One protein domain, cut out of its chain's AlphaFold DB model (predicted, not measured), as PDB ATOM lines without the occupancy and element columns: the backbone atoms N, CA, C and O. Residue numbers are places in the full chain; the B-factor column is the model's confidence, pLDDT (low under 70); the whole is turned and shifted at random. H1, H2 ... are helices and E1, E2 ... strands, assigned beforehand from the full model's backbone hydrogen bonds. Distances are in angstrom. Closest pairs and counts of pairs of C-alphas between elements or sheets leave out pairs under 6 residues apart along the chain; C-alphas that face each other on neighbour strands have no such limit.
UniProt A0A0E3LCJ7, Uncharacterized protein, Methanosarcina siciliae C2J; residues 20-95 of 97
ATOM      1  N   ALA A  20      -3.079  16.351 -41.909       90.44
ATOM      2  CA  ALA A  20      -2.003  16.358 -42.901       90.44
ATOM      3  C   ALA A  20      -0.640  16.089 -42.238       90.44
ATOM      4  O   ALA A  20      -0.476  16.318 -41.037       90.44
ATOM      5  N   ALA A  21       0.325  15.593 -43.013       92.44
ATOM      6  CA  ALA A  21       1.689  15.424 -42.532       92.44
ATOM      7  C   ALA A  21       2.332  16.791 -42.247       92.44
ATOM      8  O   ALA A  21       2.202  17.727 -43.033       92.44
ATOM      9  N   ASP A  22       3.007  16.905 -41.104       94.94
ATOM     10  CA  ASP A  22       3.803  18.082 -40.746       94.94
ATOM     11  C   ASP A  22       5.231  17.957 -41.317       94.94
ATOM     12  O   ASP A  22       5.863  18.951 -41.687       94.94
ATOM     13  N   PHE A  23       5.724  16.720 -41.411       95.12
ATOM     14  CA  PHE A  23       7.052  16.373 -41.903       95.12
ATOM     15  C   PHE A  23       6.991  15.190 -42.867       95.12
ATOM     16  O   PHE A  23       6.074  14.373 -42.800       95.12
ATOM     17  N   GLU A  24       8.008  15.069 -43.709       95.69
ATOM     18  CA  GLU A  24       8.189  13.946 -44.624       95.69
ATOM     19  C   GLU A  24       9.657  13.515 -44.706       95.69
ATOM     20  O   GLU A  24      10.572  14.294 -44.416       95.69
ATOM     21  N   THR A  25       9.868  12.258 -45.078       94.12
ATOM     22  CA  THR A  25      11.177  11.668 -45.353       94.12
ATOM     23  C   THR A  25      11.035  10.497 -46.319       94.12
ATOM     24  O   THR A  25      10.010   9.814 -46.327       94.12
ATOM     25  N   ASP A  26      12.077  10.271 -47.113       93.75
ATOM     26  CA  ASP A  26      12.185   9.133 -48.029       93.75
ATOM     27  C   ASP A  26      12.745   7.879 -47.317       93.75
ATOM     28  O   ASP A  26      12.792   6.790 -47.893       93.75
ATOM     29  N   GLU A  27      13.135   8.020 -46.046       92.38
ATOM     30  CA  GLU A  27      13.592   6.927 -45.191       92.38
ATOM     31  C   GLU A  27      12.424   6.026 -44.738       92.38
ATOM     32  O   GLU A  27      11.298   6.505 -44.542       92.38
ATOM     33  N   PRO A  28      12.670   4.721 -44.526       92.88
ATOM     34  CA  PRO A  28      11.679   3.811 -43.966       92.88
ATOM     35  C   PRO A  28      11.434   4.088 -42.476       92.88
ATOM     36  O   PRO A  28      12.298   4.601 -41.755       92.88
ATOM     37  N   SER A  29      10.256   3.704 -41.974       89.56
ATOM     38  CA  SER A  29       9.870   3.991 -40.582       89.56
ATOM     39  C   SER A  29      10.810   3.344 -39.561       89.56
ATOM     40  O   SER A  29      11.081   3.925 -38.511       89.56
ATOM     41  N   GLU A  30      11.366   2.177 -39.881       88.25
ATOM     42  CA  GLU A  30      12.339   1.466 -39.047       88.25
ATOM     43  C   GLU A  30      13.641   2.250 -38.853       88.25
ATOM     44  O   GLU A  30      14.142   2.329 -37.729       88.25
ATOM     45  N   VAL A  31      14.148   2.899 -39.908       88.81
ATOM     46  CA  VAL A  31      15.348   3.747 -39.827       88.81
ATOM     47  C   VAL A  31      15.075   4.933 -38.915       88.81
ATOM     48  O   VAL A  31      15.855   5.197 -38.001       88.81
ATOM     49  N   ILE A  32      13.917   5.578 -39.065       88.88
ATOM     50  CA  ILE A  32      13.549   6.701 -38.203       88.88
ATOM     51  C   ILE A  32      13.445   6.278 -36.730       88.88
ATOM     52  O   ILE A  32      13.892   6.999 -35.837       88.88
ATOM     53  N   ARG A  33      12.899   5.087 -36.459       86.50
ATOM     54  CA  ARG A  33      12.815   4.523 -35.102       86.50
ATOM     55  C   ARG A  33      14.192   4.196 -34.521       86.50
ATOM     56  O   ARG A  33      14.380   4.350 -33.316       86.50
ATOM     57  N   SER A  34      15.152   3.796 -35.355       84.69
ATOM     58  CA  SER A  34      16.516   3.463 -34.919       84.69
ATOM     59  C   SER A  34      17.270   4.653 -34.309       84.69
ATOM     60  O   SER A  34      18.086   4.473 -33.405       84.69
ATOM     61  N   TYR A  35      16.924   5.886 -34.699       82.94
ATOM     62  CA  TYR A  35      17.498   7.105 -34.113       82.94
ATOM     63  C   TYR A  35      17.105   7.332 -32.649       82.94
ATOM     64  O   TYR A  35      17.678   8.193 -31.985       82.94
ATOM     65  N   GLY A  36      16.167   6.544 -32.114       71.81
ATOM     66  CA  GLY A  36      15.791   6.555 -30.702       71.81
ATOM     67  C   GLY A  36      16.905   6.143 -29.742       71.81
ATOM     68  O   GLY A  36      16.767   6.343 -28.536       71.81
ATOM     69  N   GLY A  37      18.015   5.618 -30.261       65.75
ATOM     70  CA  GLY A  37      19.191   5.232 -29.493       65.75
ATOM     71  C   GLY A  37      19.175   3.761 -29.050       65.75
ATOM     72  O   GLY A  37      18.118   3.130 -28.988       65.75
ATOM     73  N   PRO A  38      20.355   3.204 -28.726       56.31
ATOM     74  CA  PRO A  38      20.563   1.765 -28.539       56.31
ATOM     75  C   PRO A  38      19.949   1.181 -27.255       56.31
ATOM     76  O   PRO A  38      19.763  -0.029 -27.164       56.31
ATOM     77  N   GLU A  39      19.606   2.002 -26.258       55.09
ATOM     78  CA  GLU A  39      19.094   1.508 -24.966       55.09
ATOM     79  C   GLU A  39      17.594   1.177 -24.959       55.09
ATOM     80  O   GLU A  39      17.046   0.712 -23.954       55.09
ATOM     81  N   LYS A  40      16.885   1.396 -26.069       61.97
ATOM     82  CA  LYS A  40      15.427   1.262 -26.096       61.97
ATOM     83  C   LYS A  40      15.010  -0.131 -26.537       61.97
ATOM     84  O   LYS A  40      14.824  -0.407 -27.713       61.97
ATOM     85  N   LYS A  41      14.791  -0.995 -25.544       58.84
ATOM     86  CA  LYS A  41      14.198  -2.337 -25.705       58.84
ATOM     87  C   LYS A  41      12.743  -2.320 -26.219       58.84
ATOM     88  O   LYS A  41      12.197  -3.378 -26.514       58.84
ATOM     89  N   GLU A  42      12.101  -1.153 -26.302       65.56
ATOM     90  CA  GLU A  42      10.732  -0.981 -26.805       65.56
ATOM     91  C   GLU A  42      10.742  -0.434 -28.244       65.56
ATOM     92  O   GLU A  42      11.547   0.428 -28.588       65.56
ATOM     93  N   ILE A  43       9.794  -0.877 -29.078       72.62
ATOM     94  CA  ILE A  43       9.551  -0.271 -30.397       72.62
ATOM     95  C   ILE A  43       9.051   1.170 -30.178       72.62
ATOM     96  O   ILE A  43       7.940   1.369 -29.682       72.62
ATOM     97  N   VAL A  44       9.863   2.156 -30.555       85.00
ATOM     98  CA  VAL A  44       9.604   3.597 -30.390       85.00
ATOM     99  C   VAL A  44       8.918   4.233 -31.604       85.00
ATOM    100  O   VAL A  44       8.702   3.570 -32.616       85.00
ATOM    101  N   GLY A  45       8.541   5.515 -31.508       85.25
ATOM    102  CA  GLY A  45       7.934   6.261 -32.620       85.25
ATOM    103  C   GLY A  45       6.601   5.666 -33.075       85.25
ATOM    104  O   GLY A  45       6.364   5.484 -34.271       85.25
ATOM    105  N   LYS A  46       5.749   5.270 -32.120       90.12
ATOM    106  CA  LYS A  46       4.458   4.633 -32.406       90.12
ATOM    107  C   LYS A  46       3.412   4.907 -31.334       90.12
ATOM    108  O   LYS A  46       3.719   5.282 -30.206       90.12
ATOM    109  N   TRP A  47       2.157   4.654 -31.685       89.69
ATOM    110  CA  TRP A  47       1.053   4.622 -30.730       89.69
ATOM    111  C   TRP A  47       1.117   3.347 -29.876       89.69
ATOM    112  O   TRP A  47       1.269   2.252 -30.417       89.69
ATOM    113  N   ILE A  48       0.979   3.495 -28.558       88.75
ATOM    114  CA  ILE A  48       0.827   2.389 -27.596       88.75
ATOM    115  C   ILE A  48      -0.660   2.153 -27.301       88.75
ATOM    116  O   ILE A  48      -1.087   1.013 -27.152       88.75
ATOM    117  N   SER A  49      -1.461   3.219 -27.264       88.19
ATOM    118  CA  SER A  49      -2.919   3.161 -27.123       88.19
ATOM    119  C   SER A  49      -3.583   4.240 -27.988       88.19
ATOM    120  O   SER A  49      -2.936   4.831 -28.854       88.19
ATOM    121  N   ASP A  50      -4.877   4.487 -27.799       86.12
ATOM    122  CA  ASP A  50      -5.611   5.528 -28.530       86.12
ATOM    123  C   ASP A  50      -5.261   6.963 -28.100       86.12
ATOM    124  O   ASP A  50      -5.496   7.912 -28.853       86.12
ATOM    125  N   GLU A  51      -4.661   7.115 -26.917       85.94
ATOM    126  CA  GLU A  51      -4.282   8.410 -26.332       85.94
ATOM    127  C   GLU A  51      -2.793   8.504 -25.983       85.94
ATOM    128  O   GLU A  51      -2.305   9.583 -25.644       85.94
ATOM    129  N   VAL A  52      -2.066   7.385 -26.059       87.94
ATOM    130  CA  VAL A  52      -0.660   7.304 -25.659       87.94
ATOM    131  C   VAL A  52       0.198   6.917 -26.846       87.94
ATOM    132  O   VAL A  52      -0.020   5.880 -27.477       87.94
ATOM    133  N   TYR A  53       1.226   7.718 -27.102       89.69
ATOM    134  CA  TYR A  53       2.303   7.375 -28.021       89.69
ATOM    135  C   TYR A  53       3.646   7.398 -27.294       89.69
ATOM    136  O   TYR A  53       3.812   8.047 -26.258       89.69
ATOM    137  N   ILE A  54       4.600   6.667 -27.853       89.75
ATOM    138  CA  ILE A  54       6.001   6.719 -27.464       89.75
ATOM    139  C   ILE A  54       6.781   7.443 -28.555       89.75
ATOM    140  O   ILE A  54       6.684   7.105 -29.737       89.75
ATOM    141  N   SER A  55       7.510   8.476 -28.147       88.81
ATOM    142  CA  SER A  55       8.384   9.266 -29.009       88.81
ATOM    143  C   SER A  55       9.543   8.412 -29.540       88.81
ATOM    144  O   SER A  55       9.765   7.304 -29.048       88.81
ATOM    145  N   ILE A  56      10.299   8.903 -30.524       87.31
ATOM    146  CA  ILE A  56      11.496   8.196 -31.019       87.31
ATOM    147  C   ILE A  56      12.537   8.139 -29.898       87.31
ATOM    148  O   ILE A  56      13.057   7.074 -29.579       87.31
ATOM    149  N   SER A  57      12.709   9.245 -29.171       83.81
ATOM    150  CA  SER A  57      13.468   9.299 -27.921       83.81
ATOM    151  C   SER A  57      12.851   8.503 -26.756       83.81
ATOM    152  O   SER A  57      13.292   8.671 -25.620       83.81
ATOM    153  N   GLY A  58      11.870   7.621 -26.986       85.50
ATOM    154  CA  GLY A  58      11.276   6.690 -26.019       85.50
ATOM    155  C   GLY A  58      10.525   7.323 -24.855       85.50
ATOM    156  O   GLY A  58      10.326   6.672 -23.833       85.50
ATOM    157  N   ILE A  59      10.140   8.588 -24.980       86.19
ATOM    158  CA  ILE A  59       9.345   9.291 -23.979       86.19
ATOM    159  C   ILE A  59       7.874   8.977 -24.250       86.19
ATOM    160  O   ILE A  59       7.371   9.204 -25.352       86.19
ATOM    161  N   LYS A  60       7.181   8.447 -23.241       88.31
ATOM    162  CA  LYS A  60       5.734   8.205 -23.296       88.31
ATOM    163  C   LYS A  60       5.005   9.527 -23.064       88.31
ATOM    164  O   LYS A  60       5.324  10.258 -22.130       88.31
ATOM    165  N   SER A  61       4.036   9.839 -23.916       83.62
ATOM    166  CA  SER A  61       3.218  11.046 -23.809       83.62
ATOM    167  C   SER A  61       1.742  10.670 -23.769       83.62
ATOM    168  O   SER A  61       1.285   9.861 -24.576       83.62
ATOM    169  N   HIS A  62       1.012  11.254 -22.818       83.25
ATOM    170  CA  HIS A  62      -0.413  11.022 -22.597       83.25
ATOM    171  C   HIS A  62      -1.203  12.247 -23.068       83.25
ATOM    172  O   HIS A  62      -0.981  13.349 -22.569       83.25
ATOM    173  N   GLY A  63      -2.106  12.071 -24.034       70.06
ATOM    174  CA  GLY A  63      -3.066  13.105 -24.443       70.06
ATOM    175  C   GLY A  63      -2.502  14.275 -25.267       70.06
ATOM    176  O   GLY A  63      -3.271  15.125 -25.709       70.06
ATOM    177  N   GLY A  64      -1.190  14.333 -25.513       79.94
ATOM    178  CA  GLY A  64      -0.582  15.314 -26.415       79.94
ATOM    179  C   GLY A  64      -0.720  14.903 -27.882       79.94
ATOM    180  O   GLY A  64      -0.534  13.734 -28.210       79.94
ATOM    181  N   MET A  65      -1.000  15.860 -28.773       87.88
ATOM    182  CA  MET A  65      -1.022  15.626 -30.223       87.88
ATOM    183  C   MET A  65       0.414  15.626 -30.779       87.88
ATOM    184  O   MET A  65       1.034  16.693 -30.812       87.88
ATOM    185  N   PRO A  66       0.968  14.479 -31.219       92.12
ATOM    186  CA  PRO A  66       2.283  14.453 -31.852       92.12
ATOM    187  C   PRO A  66       2.243  15.090 -33.243       92.12
ATOM    188  O   PRO A  66       1.187  15.183 -33.876       92.12
ATOM    189  N   TYR A  67       3.415  15.457 -33.761       93.94
ATOM    190  CA  TYR A  67       3.538  15.770 -35.180       93.94
ATOM    191  C   TYR A  67       3.380  14.505 -36.015       93.94
ATOM    192  O   TYR A  67       3.680  13.391 -35.567       93.94
ATOM    193  N   LYS A  68       2.891  14.676 -37.241       95.12
ATOM    194  CA  LYS A  68       2.811  13.594 -38.215       95.12
ATOM    195  C   LYS A  68       4.015  13.639 -39.147       95.12
ATOM    196  O   LYS A  68       4.171  14.597 -39.900       95.12
ATOM    197  N   LEU A  69       4.821  12.582 -39.108       94.38
ATOM    198  CA  LEU A  69       5.884  12.334 -40.074       94.38
ATOM    199  C   LEU A  69       5.411  11.290 -41.078       94.38
ATOM    200  O   LEU A  69       5.070  10.176 -40.683       94.38
ATOM    201  N   TRP A  70       5.400  11.645 -42.357       95.00
ATOM    202  CA  TRP A  70       5.221  10.692 -43.443       95.00
ATOM    203  C   TRP A  70       6.572  10.062 -43.782       95.00
ATOM    204  O   TRP A  70       7.487  10.764 -44.206       95.00
ATOM    205  N   THR A  71       6.714   8.762 -43.537       93.38
ATOM    206  CA  THR A  71       7.886   7.994 -43.986       93.38
ATOM    207  C   THR A  71       7.559   7.299 -45.301       93.38
ATOM    208  O   THR A  71       6.412   7.347 -45.756       93.38
ATOM    209  N   ARG A  72       8.542   6.623 -45.898       93.06
ATOM    210  CA  ARG A  72       8.333   5.875 -47.141       93.06
ATOM    211  C   ARG A  72       7.208   4.843 -47.041       93.06
ATOM    212  O   ARG A  72       6.437   4.691 -47.984       93.06
ATOM    213  N   ASP A  73       7.124   4.148 -45.907       92.50
ATOM    214  CA  ASP A  73       6.241   2.990 -45.760       92.50
ATOM    215  C   ASP A  73       4.968   3.328 -44.959       92.50
ATOM    216  O   ASP A  73       3.884   2.841 -45.276       92.50
ATOM    217  N   GLU A  74       5.069   4.180 -43.926       92.25
ATOM    218  CA  GLU A  74       3.925   4.535 -43.072       92.25
ATOM    219  C   GLU A  74       4.051   5.903 -42.369       92.25
ATOM    220  O   GLU A  74       5.153   6.391 -42.101       92.25
ATOM    221  N   PRO A  75       2.933   6.543 -41.987       92.50
ATOM    222  CA  PRO A  75       2.986   7.699 -41.107       92.50
ATOM    223  C   PRO A  75       3.292   7.280 -39.665       92.50
ATOM    224  O   PRO A  75       2.614   6.414 -39.106       92.50
ATOM    225  N   ILE A  76       4.221   7.975 -39.007       92.69
ATOM    226  CA  ILE A  76       4.547   7.745 -37.594       92.69
ATOM    227  C   ILE A  76       4.382   9.012 -36.743       92.69
ATOM    228  O   ILE A  76       4.629  10.124 -37.227       92.69
ATOM    229  N   PRO A  77       3.948   8.881 -35.473       93.31
ATOM    230  CA  PRO A  77       3.922  10.000 -34.545       93.31
ATOM    231  C   PRO A  77       5.345  10.343 -34.096       93.31
ATOM    232  O   PRO A  77       6.095   9.463 -33.670       93.31
ATOM    233  N   ILE A  78       5.695  11.627 -34.132       92.12
ATOM    234  CA  ILE A  78       6.968  12.122 -33.595       92.12
ATOM    235  C   ILE A  78       6.725  13.253 -32.599       92.12
ATOM    236  O   ILE A  78       5.818  14.075 -32.772       92.12
ATOM    237  N   SER A  79       7.528  13.299 -31.534       91.06
ATOM    238  CA  SER A  79       7.436  14.398 -30.572       91.06
ATOM    239  C   SER A  79       8.015  15.690 -31.166       91.06
ATOM    240  O   SER A  79       8.841  15.635 -32.083       91.06
ATOM    241  N   PRO A  80       7.645  16.873 -30.642       90.44
ATOM    242  CA  PRO A  80       8.266  18.130 -31.056       90.44
ATOM    243  C   PRO A  80       9.789  18.154 -30.889       90.44
ATOM    244  O   PRO A  80      10.494  18.725 -31.722       90.44
ATOM    245  N   THR A  81      10.291  17.506 -29.839       89.12
ATOM    246  CA  THR A  81      11.723  17.386 -29.565       89.12
ATOM    247  C   THR A  81      12.416  16.526 -30.619       89.12
ATOM    248  O   THR A  81      13.400  16.979 -31.203       89.12
ATOM    249  N   ASP A  82      11.868  15.344 -30.929       89.50
ATOM    250  CA  ASP A  82      12.416  14.467 -31.976       89.50
ATOM    251  C   ASP A  82      12.402  15.166 -33.336       89.50
ATOM    252  O   ASP A  82      13.401  15.161 -34.046       89.50
ATOM    253  N   ALA A  83      11.292  15.826 -33.680       91.75
ATOM    254  CA  ALA A  83      11.165  16.553 -34.936       91.75
ATOM    255  C   ALA A  83      12.256  17.621 -35.080       91.75
ATOM    256  O   ALA A  83      12.884  17.736 -36.129       91.75
ATOM    257  N   SER A  84      12.522  18.381 -34.015       91.81
ATOM    258  CA  SER A  84      13.584  19.391 -33.998       91.81
ATOM    259  C   SER A  84      14.969  18.776 -34.220       91.81
ATOM    260  O   SER A  84      15.757  19.306 -35.004       91.81
ATOM    261  N   MET A  85      15.260  17.642 -33.576       90.88
ATOM    262  CA  MET A  85      16.534  16.935 -33.742       90.88
ATOM    263  C   MET A  85      16.699  16.378 -35.159       90.88
ATOM    264  O   MET A  85      17.723  16.618 -35.794       90.88
ATOM    265  N   LEU A  86      15.678  15.699 -35.682       90.88
ATOM    266  CA  LEU A  86      15.705  15.085 -37.009       90.88
ATOM    267  C   LEU A  86      15.794  16.127 -38.132       90.88
ATOM    268  O   LEU A  86      16.503  15.909 -39.111       90.88
ATOM    269  N   VAL A  87      15.136  17.283 -37.983       93.62
ATOM    270  CA  VAL A  87      15.271  18.402 -38.932       93.62
ATOM    271  C   VAL A  87      16.688  18.972 -38.907       93.62
ATOM    272  O   VAL A  87      17.271  19.187 -39.963       93.62
ATOM    273  N   LYS A  88      17.269  19.195 -37.719       91.69
ATOM    274  CA  LYS A  88      18.656  19.683 -37.595       91.69
ATOM    275  C   LYS A  88      19.668  18.709 -38.202       91.69
ATOM    276  O   LYS A  88      20.669  19.142 -38.764       91.69
ATOM    277  N   ALA A  89      19.391  17.412 -38.107       89.81
ATOM    278  CA  ALA A  89      20.196  16.353 -38.702       89.81
ATOM    279  C   ALA A  89      19.927  16.130 -40.205       89.81
ATOM    280  O   ALA A  89      20.554  15.260 -40.793       89.81
ATOM    281  N   HIS A  90      19.028  16.903 -40.832       91.12
ATOM    282  CA  HIS A  90      18.618  16.746 -42.236       91.12
ATOM    283  C   HIS A  90      18.006  15.369 -42.571       91.12
ATOM    284  O   HIS A  90      18.017  14.949 -43.723       91.12
ATOM    285  N   LEU A  91      17.439  14.679 -41.574       90.50
ATOM    286  CA  LEU A  91      16.838  13.344 -41.720       90.50
ATOM    287  C   LEU A  91      15.352  13.392 -42.101       90.50
ATOM    288  O   LEU A  91      14.805  12.443 -42.659       90.50
ATOM    289  N   ILE A  92      14.685  14.501 -41.779       94.00
ATOM    290  CA  ILE A  92      13.301  14.776 -42.174       94.00
ATOM    291  C   ILE A  92      13.196  16.222 -42.653       94.00
ATOM    292  O   ILE A  92      13.944  17.097 -42.206       94.00
ATOM    293  N   ARG A  93      12.216  16.502 -43.511       94.31
ATOM    294  CA  ARG A  93      11.917  17.856 -43.996       94.31
ATOM    295  C   ARG A  93      10.494  18.263 -43.638       94.31
ATOM    296  O   ARG A  93       9.613  17.421 -43.503       94.31
ATOM    297  N   ARG A  94      10.261  19.566 -43.449       93.50
ATOM    298  CA  ARG A  94       8.902  20.104 -43.282       93.50
ATOM    299  C   ARG A  94       8.166  20.025 -44.612       93.50
ATOM    300  O   ARG A  94       8.713  20.463 -45.625       93.50
ATOM    301  N   VAL A  95       6.927  19.547 -44.584       90.31
ATOM    302  CA  VAL A  95       6.052  19.595 -45.758       90.31
ATOM    303  C   VAL A  95       5.741  21.065 -46.040       90.31
ATOM    304  O   VAL A  95       5.241  21.782 -45.167       90.31
TER     305      VAL A  95
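Overview. This is residues 20 to 95 of the 97 residues of an uncharacterized protein of Methanosarcina siciliae C2J (UniProt A0A0E3LCJ7). With little regular structure, this is a rounded body: hairpin E3-E4 lies near the middle, with helix H1 by E4 and helix H2 by E3, and a second hairpin, E1-E2, at one end. The 76 printed residues, 29 in named elements, run H1 E1 E2 E3 E4 H2, mixed in class, both sheets antiparallel. It is compact, radius of gyration of the C-alphas 11.1 A, spanning 29 by 26 by 22 A.

Arrangement. The closest C-alphas of H1, residues 29 to 34, and E4, residues 75 to 78, are Ser 29 and Ile 76, 7.2 A apart. In the hairpin of E1, residues 52 to 54, and E2, residues 60 to 62, N 61 and O 53 are within hydrogen-bond range, 3.0 A. In the hairpin of E3, residues 67 to 70, and E4, N 67 and O 78 are, at 2.9 A. H2, residues 80 to 88, is apart from H1; both have every O i to N i+4 pair within range.

Along the chain. H1 begins at C-alpha 29 (9.870, 3.991, -40.582); H2, 12.4 A long, ends at C-alpha 88 (18.656, 19.683, -37.595).

Size, cuts and confidence. The printed part has no cut. H1 to E1 is a long link; residues 37 to 42 have pLDDT under 70.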